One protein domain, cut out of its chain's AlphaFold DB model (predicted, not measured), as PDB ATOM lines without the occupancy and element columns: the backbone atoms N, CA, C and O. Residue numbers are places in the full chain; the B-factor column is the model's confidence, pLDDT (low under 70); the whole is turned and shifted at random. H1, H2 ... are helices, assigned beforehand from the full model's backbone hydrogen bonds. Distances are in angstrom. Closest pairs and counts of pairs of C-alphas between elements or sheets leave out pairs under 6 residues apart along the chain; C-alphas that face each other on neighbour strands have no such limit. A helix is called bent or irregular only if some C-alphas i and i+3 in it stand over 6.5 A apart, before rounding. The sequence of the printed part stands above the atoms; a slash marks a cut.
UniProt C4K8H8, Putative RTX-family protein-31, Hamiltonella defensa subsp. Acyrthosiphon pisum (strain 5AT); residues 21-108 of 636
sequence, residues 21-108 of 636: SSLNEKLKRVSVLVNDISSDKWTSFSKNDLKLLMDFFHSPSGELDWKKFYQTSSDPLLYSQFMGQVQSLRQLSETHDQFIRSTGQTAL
ATOM      1  N   SER A  21     359.901 337.322 306.483       56.28
ATOM      2  CA  SER A  21     360.899 337.189 307.545       56.28
ATOM      3  C   SER A  21     361.517 335.803 307.829       56.28
ATOM      4  O   SER A  21     360.848 334.788 308.023       56.28
ATOM      5  N   SER A  22     362.854 335.751 307.850       79.44
ATOM      6  CA  SER A  22     363.617 334.560 308.249       79.44
ATOM      7  C   SER A  22     363.133 334.024 309.605       79.44
ATOM      8  O   SER A  22     362.587 334.775 310.415       79.44
ATOM      9  N   LEU A  23     363.337 332.732 309.886       83.81
ATOM     10  CA  LEU A  23     362.904 332.123 311.153       83.81
ATOM     11  C   LEU A  23     363.384 332.925 312.378       83.81
ATOM     12  O   LEU A  23     362.620 333.122 313.315       83.81
ATOM     13  N   ASN A  24     364.593 333.491 312.331       82.31
ATOM     14  CA  ASN A  24     365.097 334.403 313.360       82.31
ATOM     15  C   ASN A  24     364.199 335.639 313.580       82.31
ATOM     16  O   ASN A  24     363.898 335.993 314.716       82.31
ATOM     17  N   GLU A  25     363.735 336.286 312.513       84.25
ATOM     18  CA  GLU A  25     362.844 337.447 312.613       84.25
ATOM     19  C   GLU A  25     361.448 337.062 313.116       84.25
ATOM     20  O   GLU A  25     360.865 337.771 313.940       84.25
ATOM     21  N   LYS A  26     360.936 335.897 312.701       89.94
ATOM     22  CA  LYS A  26     359.699 335.332 313.260       89.94
ATOM     23  C   LYS A  26     359.824 335.085 314.767       89.94
ATOM     24  O   LYS A  26     358.942 335.487 315.522       89.94
ATOM     25  N   LEU A  27     360.940 334.499 315.211       83.31
ATOM     26  CA  LEU A  27     361.237 334.233 316.624       83.31
ATOM     27  C   LEU A  27     361.361 335.523 317.448       83.31
ATOM     28  O   LEU A  27     360.822 335.608 318.552       83.31
ATOM     29  N   LYS A  28     362.020 336.558 316.910       82.94
ATOM     30  CA  LYS A  28     362.075 337.882 317.549       82.94
ATOM     31  C   LYS A  28     360.673 338.458 317.714       82.94
ATOM     32  O   LYS A  28     360.289 338.823 318.824       82.94
ATOM     33  N   ARG A  29     359.882 338.502 316.637       87.75
ATOM     34  CA  ARG A  29     358.548 339.111 316.679       87.75
ATOM     35  C   ARG A  29     357.598 338.349 317.600       87.75
ATOM     36  O   ARG A  29     356.905 338.992 318.380       87.75
ATOM     37  N   VAL A  30     357.596 337.013 317.575       88.12
ATOM     38  CA  VAL A  30     356.696 336.227 318.436       88.12
ATOM     39  C   VAL A  30     357.053 336.374 319.916       88.12
ATOM     40  O   VAL A  30     356.150 336.447 320.742       88.12
ATOM     41  N   SER A  31     358.343 336.512 320.258       79.62
ATOM     42  CA  SER A  31     358.747 336.772 321.647       79.62
ATOM     43  C   SER A  31     358.203 338.106 322.165       79.62
ATOM     44  O   SER A  31     357.691 338.164 323.279       79.62
ATOM     45  N   VAL A  32     358.225 339.155 321.335       82.25
ATOM     46  CA  VAL A  32     357.644 340.460 321.679       82.25
ATOM     47  C   VAL A  32     356.137 340.335 321.895       82.25
ATOM     48  O   VAL A  32     355.647 340.755 322.936       82.25
ATOM     49  N   LEU A  33     355.415 339.682 320.976       82.88
ATOM     50  CA  LEU A  33     353.960 339.510 321.093       82.88
ATOM     51  C   LEU A  33     353.560 338.763 322.373       82.88
ATOM     52  O   LEU A  33     352.646 339.185 323.078       82.88
ATOM     53  N   VAL A  34     354.253 337.667 322.691       78.44
ATOM     54  CA  VAL A  34     353.975 336.874 323.897       78.44
ATOM     55  C   VAL A  34     354.319 337.660 325.168       78.44
ATOM     56  O   VAL A  34     353.552 337.609 326.129       78.44
ATOM     57  N   ASN A  35     355.417 338.424 325.173       75.75
ATOM     58  CA  ASN A  35     355.811 339.282 326.296       75.75
ATOM     59  C   ASN A  35     354.830 340.437 326.541       75.75
ATOM     60  O   ASN A  35     354.508 340.734 327.691       75.75
ATOM     61  N   ASP A  36     354.358 341.087 325.477       76.69
ATOM     62  CA  ASP A  36     353.453 342.232 325.583       76.69
ATOM     63  C   ASP A  36     352.080 341.814 326.116       76.69
ATOM     64  O   ASP A  36     351.501 342.532 326.931       76.69
ATOM     65  N   ILE A  37     351.599 340.627 325.728       76.56
ATOM     66  CA  ILE A  37     350.379 340.024 326.288       76.56
ATOM     67  C   ILE A  37     350.598 339.631 327.750       76.56
ATOM     68  O   ILE A  37     349.763 339.940 328.588       76.56
ATOM     69  N   SER A  38     351.730 338.997 328.076       65.31
ATOM     70  CA  SER A  38     352.065 338.603 329.456       65.31
ATOM     71  C   SER A  38     352.195 339.802 330.410       65.31
ATOM     72  O   SER A  38     351.992 339.674 331.614       65.31
ATOM     73  N   SER A  39     352.533 340.978 329.872       65.19
ATOM     74  CA  SER A  39     352.733 342.215 330.635       65.19
ATOM     75  C   SER A  39     351.515 343.149 330.651       65.19
ATOM     76  O   SER A  39     351.670 344.292 331.077       65.19
ATOM     77  N   ASP A  40     350.357 342.726 330.130       73.00
ATOM     78  CA  ASP A  40     349.151 343.556 329.943       73.00
ATOM     79  C   ASP A  40     349.397 344.864 329.155       73.00
ATOM     80  O   ASP A  40     348.714 345.872 329.332       73.00
ATOM     81  N   LYS A  41     350.394 344.873 328.260       69.62
ATOM     82  CA  LYS A  41     350.779 346.051 327.452       69.62
ATOM     83  C   LYS A  41     350.159 346.059 326.055       69.62
ATOM     84  O   LYS A  41     350.390 346.995 325.290       69.62
ATOM     85  N   TRP A  42     349.412 345.018 325.694       71.88
ATOM     86  CA  TRP A  42     348.953 344.798 324.324       71.88
ATOM     87  C   TRP A  42     347.545 345.335 324.052       71.88
ATOM     88  O   TRP A  42     346.635 345.141 324.854       71.88
ATOM     89  N   THR A  43     347.350 345.966 322.888       61.16
ATOM     90  CA  THR A  43     346.082 346.631 322.526       61.16
ATOM     91  C   THR A  43     345.356 346.015 321.327       61.16
ATOM     92  O   THR A  43     344.128 346.005 321.323       61.16
ATOM     93  N   SER A  44     346.049 345.492 320.303       79.75
ATOM     94  CA  SER A  44     345.404 344.851 319.135       79.75
ATOM     95  C   SER A  44     346.384 344.065 318.254       79.75
ATOM     96  O   SER A  44     347.555 344.420 318.175       79.75
ATOM     97  N   PHE A  45     345.916 343.022 317.552       81.44
ATOM     98  CA  PHE A  45     346.733 342.247 316.604       81.44
ATOM     99  C   PHE A  45     346.596 342.733 315.160       81.44
ATOM    100  O   PHE A  45     345.486 342.851 314.640       81.44
ATOM    101  N   SER A  46     347.724 342.914 314.464       87.56
ATOM    102  CA  SER A  46     347.699 343.060 313.007       87.56
ATOM    103  C   SER A  46     347.433 341.715 312.317       87.56
ATOM    104  O   SER A  46     347.656 340.643 312.882       87.56
ATOM    105  N   LYS A  47     347.035 341.745 311.038       87.38
ATOM    106  CA  LYS A  47     346.877 340.527 310.221       87.38
ATOM    107  C   LYS A  47     348.167 339.692 310.150       87.38
ATOM    108  O   LYS A  47     348.106 338.465 310.121       87.38
ATOM    109  N   ASN A  48     349.329 340.350 310.147       87.50
ATOM    110  CA  ASN A  48     350.629 339.677 310.150       87.50
ATOM    111  C   ASN A  48     350.947 339.058 311.515       87.50
ATOM    112  O   ASN A  48     351.488 337.956 311.554       87.50
ATOM    113  N   ASP A  49     350.564 339.716 312.613       86.94
ATOM    114  CA  ASP A  49     350.716 339.157 313.960       86.94
ATOM    115  C   ASP A  49     349.833 337.918 314.136       86.94
ATOM    116  O   ASP A  49     350.316 336.907 314.625       86.94
ATOM    117  N   LEU A  50     348.586 337.932 313.651       89.69
ATOM    118  CA  LEU A  50     347.712 336.750 313.683       89.69
ATOM    119  C   LEU A  50     348.285 335.582 312.870       89.69
ATOM    120  O   LEU A  50     348.258 334.440 313.325       89.69
ATOM    121  N   LYS A  51     348.851 335.857 311.687       90.50
ATOM    122  CA  LYS A  51     349.519 334.832 310.869       90.50
ATOM    123  C   LYS A  51     350.754 334.262 311.574       90.50
ATOM    124  O   LYS A  51     350.987 333.059 311.504       90.50
ATOM    125  N   LEU A  52     351.528 335.108 312.252       91.69
ATOM    126  CA  LEU A  52     352.683 334.683 313.040       91.69
ATOM    127  C   LEU A  52     352.260 333.870 314.267       91.69
ATOM    128  O   LEU A  52     352.851 332.835 314.543       91.69
ATOM    129  N   LEU A  53     351.221 334.294 314.983       90.81
ATOM    130  CA  LEU A  53     350.687 333.529 316.103       90.81
ATOM    131  C   LEU A  53     350.185 332.165 315.645       90.81
ATOM    132  O   LEU A  53     350.512 331.178 316.284       90.81
ATOM    133  N   MET A  54     349.493 332.072 314.510       93.06
ATOM    134  CA  MET A  54     349.081 330.785 313.938       93.06
ATOM    135  C   MET A  54     350.287 329.887 313.598       93.06
ATOM    136  O   MET A  54     350.248 328.678 313.814       93.06
ATOM    137  N   ASP A  55     351.404 330.458 313.140       92.44
ATOM    138  CA  ASP A  55     352.646 329.708 312.884       92.44
ATOM    139  C   ASP A  55     353.231 329.070 314.167       92.44
ATOM    140  O   ASP A  55     353.763 327.958 314.129       92.44
ATOM    141  N   PHE A  56     353.087 329.729 315.322       91.56
ATOM    142  CA  PHE A  56     353.633 329.285 316.618       91.56
ATOM    143  C   PHE A  56     352.619 328.606 317.555       91.56
ATOM    144  O   PHE A  56     353.020 327.862 318.450       91.56
ATOM    145  N   PHE A  57     351.328 328.816 317.321       89.69
ATOM    146  CA  PHE A  57     350.207 328.372 318.142       89.69
ATOM    147  C   PHE A  57     349.066 327.909 317.232       89.69
ATOM    148  O   PHE A  57     348.032 328.560 317.153       89.69
ATOM    149  N   HIS A  58     349.235 326.799 316.517       91.06
ATOM    150  CA  HIS A  58     348.136 326.197 315.755       91.06
ATOM    151  C   HIS A  58     347.640 324.914 316.403       91.06
ATOM    152  O   HIS A  58     348.410 324.103 316.932       91.06
ATOM    153  N   SER A  59     346.335 324.730 316.277       91.25
ATOM    154  CA  SER A  59     345.625 323.493 316.563       91.25
ATOM    155  C   SER A  59     345.886 322.444 315.464       91.25
ATOM    156  O   SER A  59     346.432 322.772 314.405       91.25
ATOM    157  N   PRO A  60     345.484 321.174 315.662       87.69
ATOM    158  CA  PRO A  60     345.603 320.142 314.629       87.69
ATOM    159  C   PRO A  60     344.865 320.461 313.319       87.69
ATOM    160  O   PRO A  60     345.242 319.929 312.278       87.69
ATOM    161  N   SER A  61     343.844 321.330 313.346       86.12
ATOM    162  CA  SER A  61     343.146 321.797 312.139       86.12
ATOM    163  C   SER A  61     343.922 322.873 311.365       86.12
ATOM    164  O   SER A  61     343.524 323.234 310.261       86.12
ATOM    165  N   GLY A  62     345.031 323.381 311.914       84.88
ATOM    166  CA  GLY A  62     345.842 324.445 311.318       84.88
ATOM    167  C   GLY A  62     345.382 325.862 311.668       84.88
ATOM    168  O   GLY A  62     346.042 326.821 311.276       84.88
ATOM    169  N   GLU A  63     344.294 326.010 312.427       91.62
ATOM    170  CA  GLU A  63     343.805 327.303 312.918       91.62
ATOM    171  C   GLU A  63     344.538 327.748 314.190       91.62
ATOM    172  O   GLU A  63     345.039 326.908 314.947       91.62
ATOM    173  N   LEU A  64     344.565 329.062 314.449       90.75
ATOM    174  CA  LEU A  64     345.159 329.651 315.654       90.75
ATOM    175  C   LEU A  64     344.504 329.093 316.928       90.75
ATOM    176  O   LEU A  64     343.318 329.296 317.185       90.75
ATOM    177  N   ASP A  65     345.310 328.429 317.751       90.50
ATOM    178  CA  ASP A  65     344.929 327.910 319.058       90.50
ATOM    179  C   ASP A  65     345.025 329.019 320.111       90.50
ATOM    180  O   ASP A  65     346.037 329.196 320.800       90.50
ATOM    181  N   TRP A  66     343.937 329.782 320.229       85.31
ATOM    182  CA  TRP A  66     343.808 330.851 321.217       85.31
ATOM    183  C   TRP A  66     344.002 330.352 322.643       85.31
ATOM    184  O   TRP A  66     344.639 331.033 323.443       85.31
ATOM    185  N   LYS A  67     343.490 329.160 322.968       84.12
ATOM    186  CA  LYS A  67     343.602 328.600 324.315       84.12
ATOM    187  C   LYS A  67     345.068 328.382 324.670       84.12
ATOM    188  O   LYS A  67     345.518 328.873 325.702       84.12
ATOM    189  N   LYS A  68     345.815 327.702 323.800       82.69
ATOM    190  CA  LYS A  68     347.243 327.451 323.996       82.69
ATOM    191  C   LYS A  68     348.046 328.748 324.055       82.69
ATOM    192  O   LYS A  68     348.918 328.874 324.912       82.69
ATOM    193  N   PHE A  69     347.750 329.707 323.178       82.62
ATOM    194  CA  PHE A  69     348.404 331.014 323.179       82.62
ATOM    195  C   PHE A  69     348.182 331.766 324.500       82.62
ATOM    196  O   PHE A  69     349.156 332.115 325.163       82.62
ATOM    197  N   TYR A  70     346.929 331.934 324.939       77.81
ATOM    198  CA  TYR A  70     346.618 332.615 326.201       77.81
ATOM    199  C   TYR A  70     347.219 331.896 327.409       77.81
ATOM    200  O   TYR A  70     347.822 332.540 328.262       77.81
ATOM    201  N   GLN A  71     347.133 330.563 327.464       76.31
ATOM    202  CA  GLN A  71     347.786 329.784 328.518       76.31
ATOM    203  C   GLN A  71     349.300 330.020 328.532       76.31
ATOM    204  O   GLN A  71     349.862 330.261 329.592       76.31
ATOM    205  N   THR A  72     349.949 330.025 327.367       74.06
ATOM    206  CA  THR A  72     351.393 330.283 327.260       74.06
ATOM    207  C   THR A  72     351.768 331.690 327.718       74.06
ATOM    208  O   THR A  72     352.812 331.867 328.332       74.06
ATOM    209  N   SER A  73     350.943 332.696 327.437       70.12
ATOM    210  CA  SER A  73     351.234 334.079 327.823       70.12
ATOM    211  C   SER A  73     350.919 334.393 329.290       70.12
ATOM    212  O   SER A  73     351.590 335.239 329.881       70.12
ATOM    213  N   SER A  74     349.911 333.743 329.874       64.38
ATOM    214  CA  SER A  74     349.427 334.045 331.229       64.38
ATOM    215  C   SER A  74     349.997 333.121 332.306       64.38
ATOM    216  O   SER A  74     350.139 333.547 333.452       64.38
ATOM    217  N   ASP A  75     350.331 331.871 331.974       69.19
ATOM    218  CA  ASP A  75     350.941 330.937 332.920       69.19
ATOM    219  C   ASP A  75     352.466 331.171 333.010       69.19
ATOM    220  O   ASP A  75     353.172 331.042 332.005       69.19
ATOM    221  N   PRO A  76     353.029 331.480 334.197       52.47
ATOM    222  CA  PRO A  76     354.457 331.781 334.331       52.47
ATOM    223  C   PRO A  76     355.404 330.627 333.966       52.47
ATOM    224  O   PRO A  76     356.572 330.879 333.651       52.47
ATOM    225  N   LEU A  77     354.960 329.370 334.068       46.31
ATOM    226  CA  LEU A  77     355.749 328.201 333.682       46.31
ATOM    227  C   LEU A  77     355.757 328.064 332.160       46.31
ATOM    228  O   LEU A  77     356.841 328.028 331.578       46.31
ATOM    229  N   LEU A  78     354.581 328.064 331.529       56.31
ATOM    230  CA  LEU A  78     354.461 327.942 330.074       56.31
ATOM    231  C   LEU A  78     355.116 329.127 329.353       56.31
ATOM    232  O   LEU A  78     355.825 328.924 328.368       56.31
ATOM    233  N   TYR A  79     354.984 330.343 329.889       64.06
ATOM    234  CA  TYR A  79     355.675 331.534 329.392       64.06
ATOM    235  C   TYR A  79     357.194 331.361 329.427       64.06
ATOM    236  O   TYR A  79     357.889 331.581 328.434       64.06
ATOM    237  N   SER A  80     357.726 330.942 330.581       51.53
ATOM    238  CA  SER A  80     359.162 330.744 330.762       51.53
ATOM    239  C   SER A  80     359.700 329.634 329.860       51.53
ATOM    240  O   SER A  80     360.805 329.778 329.339       51.53
ATOM    241  N   GLN A  81     358.948 328.544 329.683       59.72
ATOM    242  CA  GLN A  81     359.308 327.446 328.786       59.72
ATOM    243  C   GLN A  81     359.312 327.911 327.330       59.72
ATOM    244  O   GLN A  81     360.303 327.714 326.633       59.72
ATOM    245  N   PHE A  82     358.257 328.598 326.888       72.06
ATOM    246  CA  PHE A  82     358.169 329.136 325.533       72.06
ATOM    247  C   PHE A  82     359.306 330.117 325.234       72.06
ATOM    248  O   PHE A  82     359.987 329.989 324.219       72.06
ATOM    249  N   MET A  83     359.569 331.064 326.138       70.06
ATOM    250  CA  MET A  83     360.662 332.024 325.974       70.06
ATOM    251  C   MET A  83     362.035 331.350 325.980       70.06
ATOM    252  O   MET A  83     362.902 331.740 325.198       70.06
ATOM    253  N   GLY A  84     362.218 330.317 326.809       57.09
ATOM    254  CA  GLY A  84     363.410 329.472 326.796       57.09
ATOM    255  C   GLY A  84     363.612 328.794 325.442       57.09
ATOM    256  O   GLY A  84     364.661 328.963 324.832       57.09
ATOM    257  N   GLN A  85     362.580 328.130 324.915       66.12
ATOM    258  CA  GLN A  85     362.625 327.448 323.616       66.12
ATOM    259  C   GLN A  85     362.878 328.416 322.453       66.12
ATOM    260  O   GLN A  85     363.675 328.125 321.559       66.12
ATOM    261  N   VAL A  86     362.233 329.588 322.462       71.12
ATOM    262  CA  VAL A  86     362.472 330.638 321.462       71.12
ATOM    263  C   VAL A  86     363.919 331.109 321.528       71.12
ATOM    264  O   VAL A  86     364.567 331.252 320.490       71.12
ATOM    265  N   GLN A  87     364.450 331.334 322.730       65.38
ATOM    266  CA  GLN A  87     365.841 331.722 322.908       65.38
ATOM    267  C   GLN A  87     366.795 330.623 322.423       65.38
ATOM    268  O   GLN A  87     367.721 330.946 321.683       65.38
ATOM    269  N   SER A  88     366.566 329.358 322.778       65.88
ATOM    270  CA  SER A  88     367.364 328.217 322.316       65.88
ATOM    271  C   SER A  88     367.395 328.121 320.795       65.88
ATOM    272  O   SER A  88     368.465 328.123 320.195       65.88
ATOM    273  N   LEU A  89     366.237 328.139 320.131       70.44
ATOM    274  CA  LEU A  89     366.183 328.047 318.671       70.44
ATOM    275  C   LEU A  89     366.836 329.258 317.984       70.44
ATOM    276  O   LEU A  89     367.414 329.123 316.907       70.44
ATOM    277  N   ARG A  90     366.813 330.445 318.603       69.50
ATOM    278  CA  ARG A  90     367.569 331.605 318.103       69.50
ATOM    279  C   ARG A  90     369.087 331.413 318.183       69.50
ATOM    280  O   ARG A  90     369.770 331.928 317.307       69.50
ATOM    281  N   GLN A  91     369.598 330.677 319.175       64.00
ATOM    282  CA  GLN A  91     371.029 330.327 319.286       64.00
ATOM    283  C   GLN A  91     371.463 329.314 318.218       64.00
ATOM    284  O   GLN A  91     372.649 329.161 317.955       64.00
ATOM    285  N   LEU A  92     370.505 328.628 317.596       66.00
ATOM    286  CA  LEU A  92     370.727 327.619 316.564       66.00
ATOM    287  C   LEU A  92     370.455 328.205 315.167       66.00
ATOM    288  O   LEU A  92     369.838 327.548 314.328       66.00
ATOM    289  N   SER A  93     370.878 329.450 314.914       71.44
ATOM    290  CA  SER A  93     370.669 330.177 313.645       71.44
ATOM    291  C   SER A  93     371.131 329.384 312.418       71.44
ATOM    292  O   SER A  93     370.395 329.284 311.435       71.44
ATOM    293  N   GLU A  94     372.280 328.717 312.519       71.81
ATOM    294  CA  GLU A  94     372.863 327.836 311.494       71.81
ATOM    295  C   GLU A  94     372.003 326.606 311.157       71.81
ATOM    296  O   GLU A  94     372.260 325.893 310.186       71.81
ATOM    297  N   THR A  95     370.962 326.340 311.946       73.44
ATOM    298  CA  THR A  95     370.016 325.236 311.735       73.44
ATOM    299  C   THR A  95     368.684 325.699 311.151       73.44
ATOM    300  O   THR A  95     367.848 324.871 310.800       73.44
ATOM    301  N   HIS A  96     368.461 327.013 311.003       84.00
ATOM    302  CA  HIS A  96     367.177 327.561 310.541       84.00
ATOM    303  C   HIS A  96     366.807 327.099 309.130       84.00
ATOM    304  O   HIS A  96     365.624 326.999 308.805       84.00
ATOM    305  N   ASP A  97     367.802 326.767 308.308       82.06
ATOM    306  CA  ASP A  97     367.608 326.186 306.981       82.06
ATOM    307  C   ASP A  97     366.928 324.804 307.014       82.06
ATOM    308  O   ASP A  97     366.155 324.484 306.110       82.06
ATOM    309  N   GLN A  98     367.119 324.024 308.086       82.62
ATOM    310  CA  GLN A  98     366.436 322.738 308.312       82.62
ATOM    311  C   GLN A  98     364.931 322.934 308.541       82.62
ATOM    312  O   GLN A  98     364.121 322.084 308.173       82.62
ATOM    313  N   PHE A  99     364.530 324.107 309.039       84.50
ATOM    314  CA  PHE A  99     363.139 324.443 309.346       84.50
ATOM    315  C   PHE A  99     362.438 325.285 308.272       84.50
ATOM    316  O   PHE A  99     361.313 325.721 308.500       84.50
ATOM    317  N   ILE A 100     363.030 325.491 307.087       82.69
ATOM    318  CA  ILE A 100     362.433 326.320 306.013       82.69
ATOM    319  C   ILE A 100     361.001 325.894 305.649       82.69
ATOM    320  O   ILE A 100     360.184 326.728 305.263       82.69
ATOM    321  N   ARG A 101     360.694 324.596 305.757       83.12
ATOM    322  CA  ARG A 101     359.377 324.019 305.435       83.12
ATOM    323  C   ARG A 101     358.535 323.693 306.670       83.12
ATOM    324  O   ARG A 101     357.488 323.066 306.536       83.12
ATOM    325  N   SER A 102     358.996 324.090 307.851       86.06
ATOM    326  CA  SER A 102     358.360 323.811 309.134       86.06
ATOM    327  C   SER A 102     357.719 325.075 309.695       86.06
ATOM    328  O   SER A 102     358.197 326.187 309.476       86.06
ATOM    329  N   THR A 103     356.638 324.900 310.447       90.81
ATOM    330  CA  THR A 103     356.044 325.985 311.232       90.81
ATOM    331  C   THR A 103     356.921 326.333 312.432       90.81
ATOM    332  O   THR A 103     357.657 325.474 312.932       90.81
ATOM    333  N   GLY A 104     356.807 327.560 312.947       88.00
ATOM    334  CA  GLY A 104     357.480 327.980 314.179       88.00
ATOM    335  C   GLY A 104     357.206 327.041 315.361       88.00
ATOM    336  O   GLY A 104     358.134 326.629 316.054       88.00
ATOM    337  N   GLN A 105     355.955 326.597 315.528       89.62
ATOM    338  CA  GLN A 105     355.567 325.615 316.551       89.62
ATOM    339  C   GLN A 105     356.309 324.281 316.393       89.62
ATOM    340  O   GLN A 105     356.746 323.686 317.378       89.62
ATOM    341  N   THR A 106     356.446 323.796 315.154       87.75
ATOM    342  CA  THR A 106     357.156 322.543 314.871       87.75
ATOM    343  C   THR A 106     358.642 322.700 315.154       87.75
ATOM    344  O   THR A 106     359.230 321.816 315.767       87.75
ATOM    345  N   ALA A 107     359.239 323.828 314.761       83.12
ATOM    346  CA  ALA A 107     360.644 324.112 315.024       83.12
ATOM    347  C   ALA A 107     360.938 324.142 316.534       83.12
ATOM    348  O   ALA A 107     361.825 323.423 316.983       83.12
ATOM    349  N   LEU A 108     360.133 324.858 317.334       77.12
ATOM    350  CA  LEU A 108     360.283 324.884 318.798       77.12
ATOM    351  C   LEU A 108     360.135 323.492 319.422       77.12
ATOM    352  O   LEU A 108     360.954 323.096 320.250       77.12
TER     353      LEU A 108
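AT A GLANCE: This is residues 21 to 108 of the 636 residues of the protein "Putative RTX-family protein-31" of Hamiltonella defensa subsp. Acyrthosiphon pisum (strain 5AT) (UniProt C4K8H8). Two long helices, H1 and H4, lie side by side running opposite ways; H2 crosses H1, H3 and H5 pack near H1's two ends, and H6 packs on H2 and H4. The 88 printed residues have six named helices, H1 to H6 in order, and no named strand: all helix. The whole is compact, radius of gyration of the C-alphas 12.3 A, spans 34 by 26 by 22 A.

HOW THE PARTS SIT: Start at the hub, H1, residues 23 to 38. H2, residues 47 to 56, touches its residues 26 to 33, about perpendicular at 81 degrees; closest C-alphas, Val 30 and Leu 52, 6.9 A. H3, residues 66 to 74, touches its residues 34 to 38; closest C-alphas, Ser 38 and Ser 73, 4.9 A. H4, residues 76 to 91, touches H1 at a shallow tilt of 19 degrees, opposite ways; closest C-alphas, Asn 24 and Arg 90, 6.0 A. H5, residues 93 to 99, is irregular, C-alphas 94 and 97 being 7.1 A apart, and touches H1's residues 23 to 24; closest C-alphas, Leu 23 and His 96, 6.3 A. H6, residues 104 to 108, touches H2; closest C-alphas, Phe 56 and Gln 105, 4.1 A. Every O i to N i+4 pair is within hydrogen-bond range in H1, H2, H3, H4 and H6; H5 has 0 of 3, but 3 of 4 O i to N i+3.

IN THESE COORDINATES: Find C-alpha 23 at (362.904, 332.123, 311.153); H1 runs 22.2 A from there. H4 runs 22.4 A, and H6 ends at C-alpha 108, (360.283, 324.884, 318.798).

THE WHOLE: The printed part has no cut and no long link. Look for low pLDDT at residues 74 to 81, among others under 70.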